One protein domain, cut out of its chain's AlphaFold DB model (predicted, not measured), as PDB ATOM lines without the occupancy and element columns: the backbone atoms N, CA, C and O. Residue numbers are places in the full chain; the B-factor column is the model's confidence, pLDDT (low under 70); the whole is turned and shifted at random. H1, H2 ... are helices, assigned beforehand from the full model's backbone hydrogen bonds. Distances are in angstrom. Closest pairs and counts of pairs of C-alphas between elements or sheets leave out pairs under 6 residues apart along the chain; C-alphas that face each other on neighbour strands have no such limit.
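What this domain is: This is residues 20 to 88 of the 97 residues of an uncharacterized protein of Streptomyces sp. SCA2-2 (UniProt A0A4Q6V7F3). One long helix, H1, makes a straight rod; after it the chain turns at a free-standing end, folds back past H1 as a long unnamed stretch, residues 52 to 68, and reaches a small helix, H2, set away from the rod. An unnamed lead-in, residues 20 to 30, comes before H1, and an unnamed tail, residues 76 to 88, follows H2. The printed part has 69 residues with two named helices, H1 then H2, and no named strand; the class is all helix, though under half of the residues, 28 of 69, are in named elements. The whole is only just loose, close to extended, with a radius of gyration of the C-alphas of 16.0 A, and flat, with spans of 48 by 33 by 16 A.

Where its parts are: Start at Trp 20, C-alpha (-6.988, 10.829, 41.933). Find C-alpha 31 at (-8.666, 6.833, 39.576); from there H1, residues 31 to 51, runs 30.2 A to C-alpha 51 at (11.345, -12.531, 27.906). Read on to H2, residues 69 to 75, 9.9 A long, which ends at C-alpha 75, (12.980, 12.019, 39.956).

How they stand to each other: H1 and H2 are apart, with no C-alpha of the one within 8 A of the other. Their link, 17 residues, is long. Look at residues 49 to 55, of which 49 to 51 belong to H1: they stand free. In H1 and H2 every O i to N i+4 pair is within hydrogen-bond range.

The domain as a whole: The two C-alphas farthest apart are those of Asp 55 and Gly 83, at 48.0 A, while the C-alphas of Trp 20 and Thr 88 are 26.2 A apart. The printed part has no cut. Its mean pLDDT is 88.5, and in the B-factor column you will find one residue under 70, residue 68.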
ATOM      1  N   TRP A  20      -6.886  12.174  42.512       92.50
ATOM      2  CA  TRP A  20      -6.988  10.829  41.933       92.50
ATOM      3  C   TRP A  20      -7.432   9.772  42.951       92.50
ATOM      4  O   TRP A  20      -7.537   8.603  42.592       92.50
ATOM      5  N   SER A  21      -7.685  10.148  44.208       92.25
ATOM      6  CA  SER A  21      -8.212   9.222  45.217       92.25
ATOM      7  C   SER A  21      -9.718   8.972  45.070       92.25
ATOM      8  O   SER A  21     -10.238   8.015  45.642       92.25
ATOM      9  N   VAL A  22     -10.410   9.782  44.259       95.69
ATOM     10  CA  VAL A  22     -11.837   9.610  43.957       95.69
ATOM     11  C   VAL A  22     -12.100   8.335  43.140       95.69
ATOM     12  O   VAL A  22     -11.220   7.913  42.382       95.69
ATOM     13  N   PRO A  23     -13.304   7.734  43.234       97.94
ATOM     14  CA  PRO A  23     -13.676   6.562  42.440       97.94
ATOM     15  C   PRO A  23     -13.552   6.784  40.927       97.94
ATOM     16  O   PRO A  23     -13.921   7.839  40.402       97.94
ATOM     17  N   ALA A  24     -13.084   5.761  40.210       96.12
ATOM     18  CA  ALA A  24     -12.992   5.752  38.755       96.12
ATOM     19  C   ALA A  24     -14.362   5.451  38.123       96.12
ATOM     20  O   ALA A  24     -14.634   4.350  37.639       96.12
ATOM     21  N   GLY A  25     -15.250   6.446  38.142       93.50
ATOM     22  CA  GLY A  25     -16.615   6.307  37.638       93.50
ATOM     23  C   GLY A  25     -17.392   5.245  38.429       93.50
ATOM     24  O   GLY A  25     -17.555   5.415  39.634       93.50
ATOM     25  N   PRO A  26     -17.893   4.169  37.790       96.50
ATOM     26  CA  PRO A  26     -18.642   3.117  38.477       96.50
ATOM     27  C   PRO A  26     -17.755   2.079  39.184       96.50
ATOM     28  O   PRO A  26     -18.289   1.152  39.788       96.50
ATOM     29  N   LEU A  27     -16.427   2.167  39.061       96.25
ATOM     30  CA  LEU A  27     -15.514   1.207  39.677       96.25
ATOM     31  C   LEU A  27     -15.394   1.457  41.185       96.25
ATOM     32  O   LEU A  27     -15.365   2.601  41.633       96.25
ATOM     33  N   GLU A  28     -15.236   0.380  41.959       96.44
ATOM     34  CA  GLU A  28     -14.878   0.471  43.384       96.44
ATOM     35  C   GLU A  28     -13.471   1.058  43.589       96.44
ATOM     36  O   GLU A  28     -13.152   1.577  44.656       96.44
ATOM     37  N   TRP A  29     -12.618   0.972  42.566       96.94
ATOM     38  CA  TRP A  29     -11.247   1.469  42.600       96.94
ATOM     39  C   TRP A  29     -11.178   2.975  42.381       96.94
ATOM     40  O   TRP A  29     -11.949   3.549  41.608       96.94
ATOM     41  N   SER A  30     -10.185   3.612  43.002       95.94
ATOM     42  CA  SER A  30      -9.888   5.013  42.723       95.94
ATOM     43  C   SER A  30      -9.322   5.206  41.309       95.94
ATOM     44  O   SER A  30      -8.799   4.272  40.683       95.94
ATOM     45  N   CYS A  31      -9.367   6.440  40.801       95.00
ATOM     46  CA  CYS A  31      -8.666   6.833  39.576       95.00
ATOM     47  C   CYS A  31      -7.172   6.482  39.648       95.00
ATOM     48  O   CYS A  31      -6.594   6.009  38.667       95.00
ATOM     49  N   ARG A  32      -6.546   6.668  40.818       91.50
ATOM     50  CA  ARG A  32      -5.145   6.325  41.071       91.50
ATOM     51  C   ARG A  32      -4.914   4.824  40.957       91.50
ATOM     52  O   ARG A  32      -4.002   4.426  40.240       91.50
ATOM     53  N   ASP A  33      -5.708   4.006  41.642       92.44
ATOM     54  CA  ASP A  33      -5.518   2.548  41.651       92.44
ATOM     55  C   ASP A  33      -5.724   1.964  40.252       92.44
ATOM     56  O   ASP A  33      -4.914   1.167  39.782       92.44
ATOM     57  N   THR A  34      -6.728   2.466  39.531       94.44
ATOM     58  CA  THR A  34      -6.980   2.104  38.131       94.44
ATOM     59  C   THR A  34      -5.792   2.463  37.234       94.44
ATOM     60  O   THR A  34      -5.346   1.648  36.429       94.44
ATOM     61  N   ALA A  35      -5.226   3.665  37.382       91.31
ATOM     62  CA  ALA A  35      -4.073   4.087  36.589       91.31
ATOM     63  C   ALA A  35      -2.799   3.289  36.915       91.31
ATOM     64  O   ALA A  35      -2.036   2.954  36.007       91.31
ATOM     65  N   VAL A  36      -2.574   2.962  38.192       90.19
ATOM     66  CA  VAL A  36      -1.465   2.097  38.626       90.19
ATOM     67  C   VAL A  36      -1.614   0.701  38.028       90.19
ATOM     68  O   VAL A  36      -0.637   0.171  37.505       90.19
ATOM     69  N   HIS A  37      -2.826   0.145  38.032       92.19
ATOM     70  CA  HIS A  37      -3.110  -1.154  37.430       92.19
ATOM     71  C   HIS A  37      -2.840  -1.159  35.920       92.19
ATOM     72  O   HIS A  37      -2.103  -2.011  35.438       92.19
ATOM     73  N   ILE A  38      -3.314  -0.150  35.183       91.50
ATOM     74  CA  ILE A  38      -3.033  -0.022  33.743       91.50
ATOM     75  C   ILE A  38      -1.521   0.046  33.475       91.50
ATOM     76  O   ILE A  38      -1.017  -0.592  32.550       91.50
ATOM     77  N   ALA A  39      -0.776   0.820  34.270       89.31
ATOM     78  CA  ALA A  39       0.674   0.929  34.116       89.31
ATOM     79  C   ALA A  39       1.389  -0.402  34.404       89.31
ATOM     80  O   ALA A  39       2.306  -0.774  33.667       89.31
ATOM     81  N   HIS A  40       0.958  -1.112  35.449       91.75
ATOM     82  CA  HIS A  40       1.438  -2.448  35.779       91.75
ATOM     83  C   HIS A  40       1.177  -3.427  34.630       91.75
ATOM     84  O   HIS A  40       2.118  -4.057  34.153       91.75
ATOM     85  N   ASP A  41      -0.053  -3.492  34.121       92.44
ATOM     86  CA  ASP A  41      -0.448  -4.428  33.067       92.44
ATOM     87  C   ASP A  41       0.350  -4.216  31.782       92.44
ATOM     88  O   ASP A  41       0.834  -5.176  31.182       92.44
ATOM     89  N   LEU A  42       0.553  -2.958  31.377       90.12
ATOM     90  CA  LEU A  42       1.362  -2.628  30.204       90.12
ATOM     91  C   LEU A  42       2.828  -3.047  30.380       90.12
ATOM     92  O   LEU A  42       3.434  -3.569  29.439       90.12
ATOM     93  N   LEU A  43       3.403  -2.836  31.568       89.12
ATOM     94  CA  LEU A  43       4.781  -3.231  31.864       89.12
ATOM     95  C   LEU A  43       4.930  -4.753  31.921       89.12
ATOM     96  O   LEU A  43       5.849  -5.303  31.307       89.12
ATOM     97  N   ALA A  44       4.036  -5.433  32.635       90.75
ATOM     98  CA  ALA A  44       4.026  -6.883  32.747       90.75
ATOM     99  C   ALA A  44       3.863  -7.516  31.359       90.75
ATOM    100  O   ALA A  44       4.661  -8.370  30.980       90.75
ATOM    101  N   TYR A  45       2.919  -7.026  30.550       91.00
ATOM    102  CA  TYR A  45       2.707  -7.485  29.178       91.00
ATOM    103  C   TYR A  45       3.955  -7.322  28.302       91.00
ATOM    104  O   TYR A  45       4.401  -8.277  27.666       91.00
ATOM    105  N   ALA A  46       4.561  -6.131  28.289       91.62
ATOM    106  CA  ALA A  46       5.766  -5.884  27.503       91.62
ATOM    107  C   ALA A  46       6.938  -6.777  27.945       91.62
ATOM    108  O   ALA A  46       7.696  -7.271  27.106       91.62
ATOM    109  N   THR A  47       7.073  -7.016  29.252       91.12
ATOM    110  CA  THR A  47       8.135  -7.869  29.801       91.12
ATOM    111  C   THR A  47       7.908  -9.335  29.438       91.12
ATOM    112  O   THR A  47       8.841  -9.992  28.985       91.12
ATOM    113  N   GLN A  48       6.673  -9.829  29.548       93.19
ATOM    114  CA  GLN A  48       6.285 -11.172  29.110       93.19
ATOM    115  C   GLN A  48       6.615 -11.383  27.627       93.19
ATOM    116  O   GLN A  48       7.262 -12.366  27.279       93.19
ATOM    117  N   LEU A  49       6.254 -10.434  26.755       93.94
ATOM    118  CA  LEU A  49       6.586 -10.513  25.328       93.94
ATOM    119  C   LEU A  49       8.094 -10.519  25.063       93.94
ATOM    120  O   LEU A  49       8.557 -11.192  24.147       93.94
ATOM    121  N   THR A  50       8.852  -9.751  25.843       94.00
ATOM    122  CA  THR A  50      10.299  -9.604  25.652       94.00
ATOM    123  C   THR A  50      11.065 -10.830  26.148       94.00
ATOM    124  O   THR A  50      12.005 -11.269  25.494       94.00
ATOM    125  N   ALA A  51      10.682 -11.377  27.303       92.56
ATOM    126  CA  ALA A  51      11.345 -12.531  27.906       92.56
ATOM    127  C   ALA A  51      10.875 -13.867  27.310       92.56
ATOM    128  O   ALA A  51      11.611 -14.847  27.376       92.56
ATOM    129  N   GLY A  52       9.661 -13.908  26.753       93.56
ATOM    130  CA  GLY A  52       9.075 -15.089  26.124       93.56
ATOM    131  C   GLY A  52       8.961 -16.315  27.038       93.56
ATOM    132  O   GLY A  52       9.367 -17.396  26.611       93.56
ATOM    133  N   PRO A  53       8.451 -16.202  28.280       90.88
ATOM    134  CA  PRO A  53       8.308 -17.369  29.136       90.88
ATOM    135  C   PRO A  53       7.218 -18.301  28.589       90.88
ATOM    136  O   PRO A  53       6.157 -17.849  28.156       90.88
ATOM    137  N   THR A  54       7.472 -19.608  28.612       91.12
ATOM    138  CA  THR A  54       6.545 -20.625  28.078       91.12
ATOM    139  C   THR A  54       5.675 -21.273  29.146       91.12
ATOM    140  O   THR A  54       4.600 -21.777  28.830       91.12
ATOM    141  N   ASP A  55       6.120 -21.237  30.404       91.81
ATOM    142  CA  ASP A  55       5.575 -22.109  31.449       91.81
ATOM    143  C   ASP A  55       4.813 -21.341  32.541       91.81
ATOM    144  O   ASP A  55       3.939 -21.901  33.199       91.81
ATOM    145  N   ALA A  56       5.128 -20.057  32.748       91.00
ATOM    146  CA  ALA A  56       4.502 -19.218  33.769       91.00
ATOM    147  C   ALA A  56       4.701 -17.720  33.494       91.00
ATOM    148  O   ALA A  56       5.534 -17.319  32.682       91.00
ATOM    149  N   TYR A  57       3.959 -16.880  34.217       88.19
ATOM    150  CA  TYR A  57       4.256 -15.450  34.292       88.19
ATOM    151  C   TYR A  57       5.591 -15.196  34.994       88.19
ATOM    152  O   TYR A  57       5.946 -15.884  35.951       88.19
ATOM    153  N   LEU A  58       6.314 -14.171  34.541       90.12
ATOM    154  CA  LEU A  58       7.487 -13.674  35.247       90.12
ATOM    155  C   LEU A  58       7.094 -13.176  36.645       90.12
ATOM    156  O   LEU A  58       6.055 -12.528  36.787       90.12
ATOM    157  N   PRO A  59       7.941 -13.398  37.665       88.56
ATOM    158  CA  PRO A  59       7.718 -12.899  39.018       88.56
ATOM    159  C   PRO A  59       8.095 -11.410  39.117       88.56
ATOM    160  O   PRO A  59       8.958 -11.022  39.902       88.56
ATOM    161  N   LEU A  60       7.494 -10.581  38.263       81.06
ATOM    162  CA  LEU A  60       7.683  -9.136  38.228       81.06
ATOM    163  C   LEU A  60       6.389  -8.452  38.661       81.06
ATOM    164  O   LEU A  60       5.331  -8.747  38.116       81.06
ATOM    165  N   ASP A  61       6.508  -7.503  39.584       83.56
ATOM    166  CA  ASP A  61       5.405  -6.660  40.037       83.56
ATOM    167  C   ASP A  61       5.834  -5.183  40.043       83.56
ATOM    168  O   ASP A  61       7.007  -4.849  40.251       83.56
ATOM    169  N   LEU A  62       4.877  -4.291  39.799       82.31
ATOM    170  CA  LEU A  62       5.031  -2.841  39.820       82.31
ATOM    171  C   LEU A  62       4.120  -2.265  40.897       82.31
ATOM    172  O   LEU A  62       2.921  -2.090  40.701       82.31
ATOM    173  N   THR A  63       4.722  -1.839  42.002       81.88
ATOM    174  CA  THR A  63       3.994  -1.180  43.088       81.88
ATOM    175  C   THR A  63       4.296   0.316  43.124       81.88
ATOM    176  O   THR A  63       5.463   0.713  43.182       81.88
ATOM    177  N   VAL A  64       3.264   1.166  43.168       80.06
ATOM    178  CA  VAL A  64       3.430   2.613  43.401       80.06
ATOM    179  C   VAL A  64       3.139   2.938  44.862       80.06
ATOM    180  O   VAL A  64       1.984   3.020  45.287       80.06
ATOM    181  N   ARG A  65       4.212   3.170  45.622       77.88
ATOM    182  CA  ARG A  65       4.161   3.505  47.050       77.88
ATOM    183  C   ARG A  65       3.303   4.770  47.287       77.88
ATOM    184  O   ARG A  65       3.485   5.751  46.558       77.88
ATOM    185  N   PRO A  66       2.376   4.774  48.260       70.62
ATOM    186  CA  PRO A  66       1.500   5.920  48.546       70.62
ATOM    187  C   PRO A  66       2.246   7.237  48.809       70.62
ATOM    188  O   PRO A  66       1.820   8.297  48.366       70.62
ATOM    189  N   GLU A  67       3.392   7.161  49.480       71.00
ATOM    190  CA  GLU A  67       4.240   8.277  49.912       71.00
ATOM    191  C   GLU A  67       5.204   8.793  48.833       71.00
ATOM    192  O   GLU A  67       5.964   9.735  49.056       71.00
ATOM    193  N   ALA A  68       5.214   8.175  47.653       66.81
ATOM    194  CA  ALA A  68       6.235   8.425  46.645       66.81
ATOM    195  C   ALA A  68       6.109   9.790  45.944       66.81
ATOM    196  O   ALA A  68       6.930  10.117  45.091       66.81
ATOM    197  N   THR A  69       5.110  10.607  46.272       72.81
ATOM    198  CA  THR A  69       4.680  11.732  45.435       72.81
ATOM    199  C   THR A  69       5.757  12.810  45.249       72.81
ATOM    200  O   THR A  69       6.129  13.054  44.101       72.81
ATOM    201  N   PRO A  70       6.365  13.412  46.294       74.31
ATOM    202  CA  PRO A  70       7.346  14.486  46.088       74.31
ATOM    203  C   PRO A  70       8.642  13.981  45.441       74.31
ATOM    204  O   PRO A  70       9.198  14.618  44.544       74.31
ATOM    205  N   VAL A  71       9.105  12.799  45.859       80.81
ATOM    206  CA  VAL A  71      10.342  12.192  45.351       80.81
ATOM    207  C   VAL A  71      10.180  11.737  43.904       80.81
ATOM    208  O   VAL A  71      11.069  11.986  43.098       80.81
ATOM    209  N   LEU A  72       9.047  11.140  43.524       78.44
ATOM    210  CA  LEU A  72       8.786  10.766  42.131       78.44
ATOM    211  C   LEU A  72       8.644  11.989  41.233       78.44
ATOM    212  O   LEU A  72       9.181  11.986  40.123       78.44
ATOM    213  N   LEU A  73       7.960  13.040  41.694       80.38
ATOM    214  CA  LEU A  73       7.895  14.303  40.962       80.38
ATOM    215  C   LEU A  73       9.306  14.864  40.745       80.38
ATOM    216  O   LEU A  73       9.626  15.296  39.643       80.38
ATOM    217  N   TRP A  74      10.190  14.785  41.740       86.56
ATOM    218  CA  TRP A  74      11.575  15.231  41.588       86.56
ATOM    219  C   TRP A  74      12.391  14.331  40.649       86.56
ATOM    220  O   TRP A  74      13.046  14.832  39.734       86.56
ATOM    221  N   CYS A  75      12.304  13.006  40.806       82.56
ATOM    222  CA  CYS A  75      12.980  12.019  39.956       82.56
ATOM    223  C   CYS A  75      12.608  12.168  38.478       82.56
ATOM    224  O   CYS A  75      13.450  11.952  37.609       82.56
ATOM    225  N   THR A  76      11.364  12.565  38.206       82.50
ATOM    226  CA  THR A  76      10.833  12.805  36.855       82.50
ATOM    227  C   THR A  76      10.968  14.262  36.401       82.50
ATOM    228  O   THR A  76      10.398  14.642  35.382       82.50
ATOM    229  N   GLY A  77      11.714  15.094  37.137       85.62
ATOM    230  CA  GLY A  77      11.999  16.476  36.747       85.62
ATOM    231  C   GLY A  77      10.779  17.399  36.762       85.62
ATOM    232  O   GLY A  77      10.774  18.408  36.061       85.62
ATOM    233  N   ARG A  78       9.744  17.069  37.538       83.19
ATOM    234  CA  ARG A  78       8.501  17.843  37.685       83.19
ATOM    235  C   ARG A  78       8.500  18.780  38.897       83.19
ATOM    236  O   ARG A  78       7.755  19.748  38.885       83.19
ATOM    237  N   THR A  79       9.357  18.555  39.898       87.38
ATOM    238  CA  THR A  79       9.515  19.464  41.054       87.38
ATOM    239  C   THR A  79      10.967  19.553  41.547       87.38
ATOM    240  O   THR A  79      11.819  18.760  41.139       87.38
ATOM    241  N   SER A  80      11.252  20.522  42.421       90.69
ATOM    242  CA  SER A  80      12.415  20.542  43.319       90.69
ATOM    243  C   SER A  80      12.063  19.944  44.691       90.69
ATOM    244  O   SER A  80      10.889  19.855  45.056       90.69
ATOM    245  N   LEU A  81      13.081  19.540  45.454       89.38
ATOM    246  CA  LEU A  81      12.974  19.193  46.877       89.38
ATOM    247  C   LEU A  81      13.929  20.079  47.694       89.38
ATOM    248  O   LEU A  81      14.869  20.643  47.125       89.38
ATOM    249  N   PRO A  82      13.743  20.202  49.021       91.62
ATOM    250  CA  PRO A  82      14.719  20.866  49.882       91.62
ATOM    251  C   PRO A  82      16.125  20.285  49.669       91.62
ATOM    252  O   PRO A  82      16.323  19.080  49.782       91.62
ATOM    253  N   GLY A  83      17.091  21.130  49.297       92.75
ATOM    254  CA  GLY A  83      18.469  20.707  49.006       92.75
ATOM    255  C   GLY A  83      18.683  19.990  47.665       92.75
ATOM    256  O   GLY A  83      19.830  19.740  47.300       92.75
ATOM    257  N   HIS A  84      17.626  19.712  46.892       89.88
ATOM    258  CA  HIS A  84      17.730  19.060  45.586       89.88
ATOM    259  C   HIS A  84      17.024  19.884  44.494       89.88
ATOM    260  O   HIS A  84      15.790  19.861  44.395       89.88
ATOM    261  N   PRO A  85      17.774  20.600  43.631       91.69
ATOM    262  CA  PRO A  85      17.176  21.326  42.516       91.69
ATOM    263  C   PRO A  85      16.450  20.364  41.564       91.69
ATOM    264  O   PRO A  85      16.735  19.163  41.515       91.69
ATOM    265  N   ARG A  86      15.489  20.899  40.805       90.69
ATOM    266  CA  ARG A  86      14.708  20.133  39.826       90.69
ATOM    267  C   ARG A  86      15.637  19.473  38.802       90.69
ATOM    268  O   ARG A  86      16.487  20.139  38.214       90.69
ATOM    269  N   ARG A  87      15.452  18.173  38.560       88.88
ATOM    270  CA  ARG A  87      16.234  17.426  37.565       88.88
ATOM    271  C   ARG A  87      15.860  17.852  36.146       88.88
ATOM    272  O   ARG A  87      14.684  17.885  35.799       88.88
ATOM    273  N   THR A  88      16.869  18.136  35.328       88.69
ATOM    274  CA  THR A  88      16.722  18.473  33.899       88.69
ATOM    275  C   THR A  88      17.301  17.403  32.974       88.69
ATOM    276  O   THR A  88      17.102  17.466  31.765       88.69
TER     277      THR A  88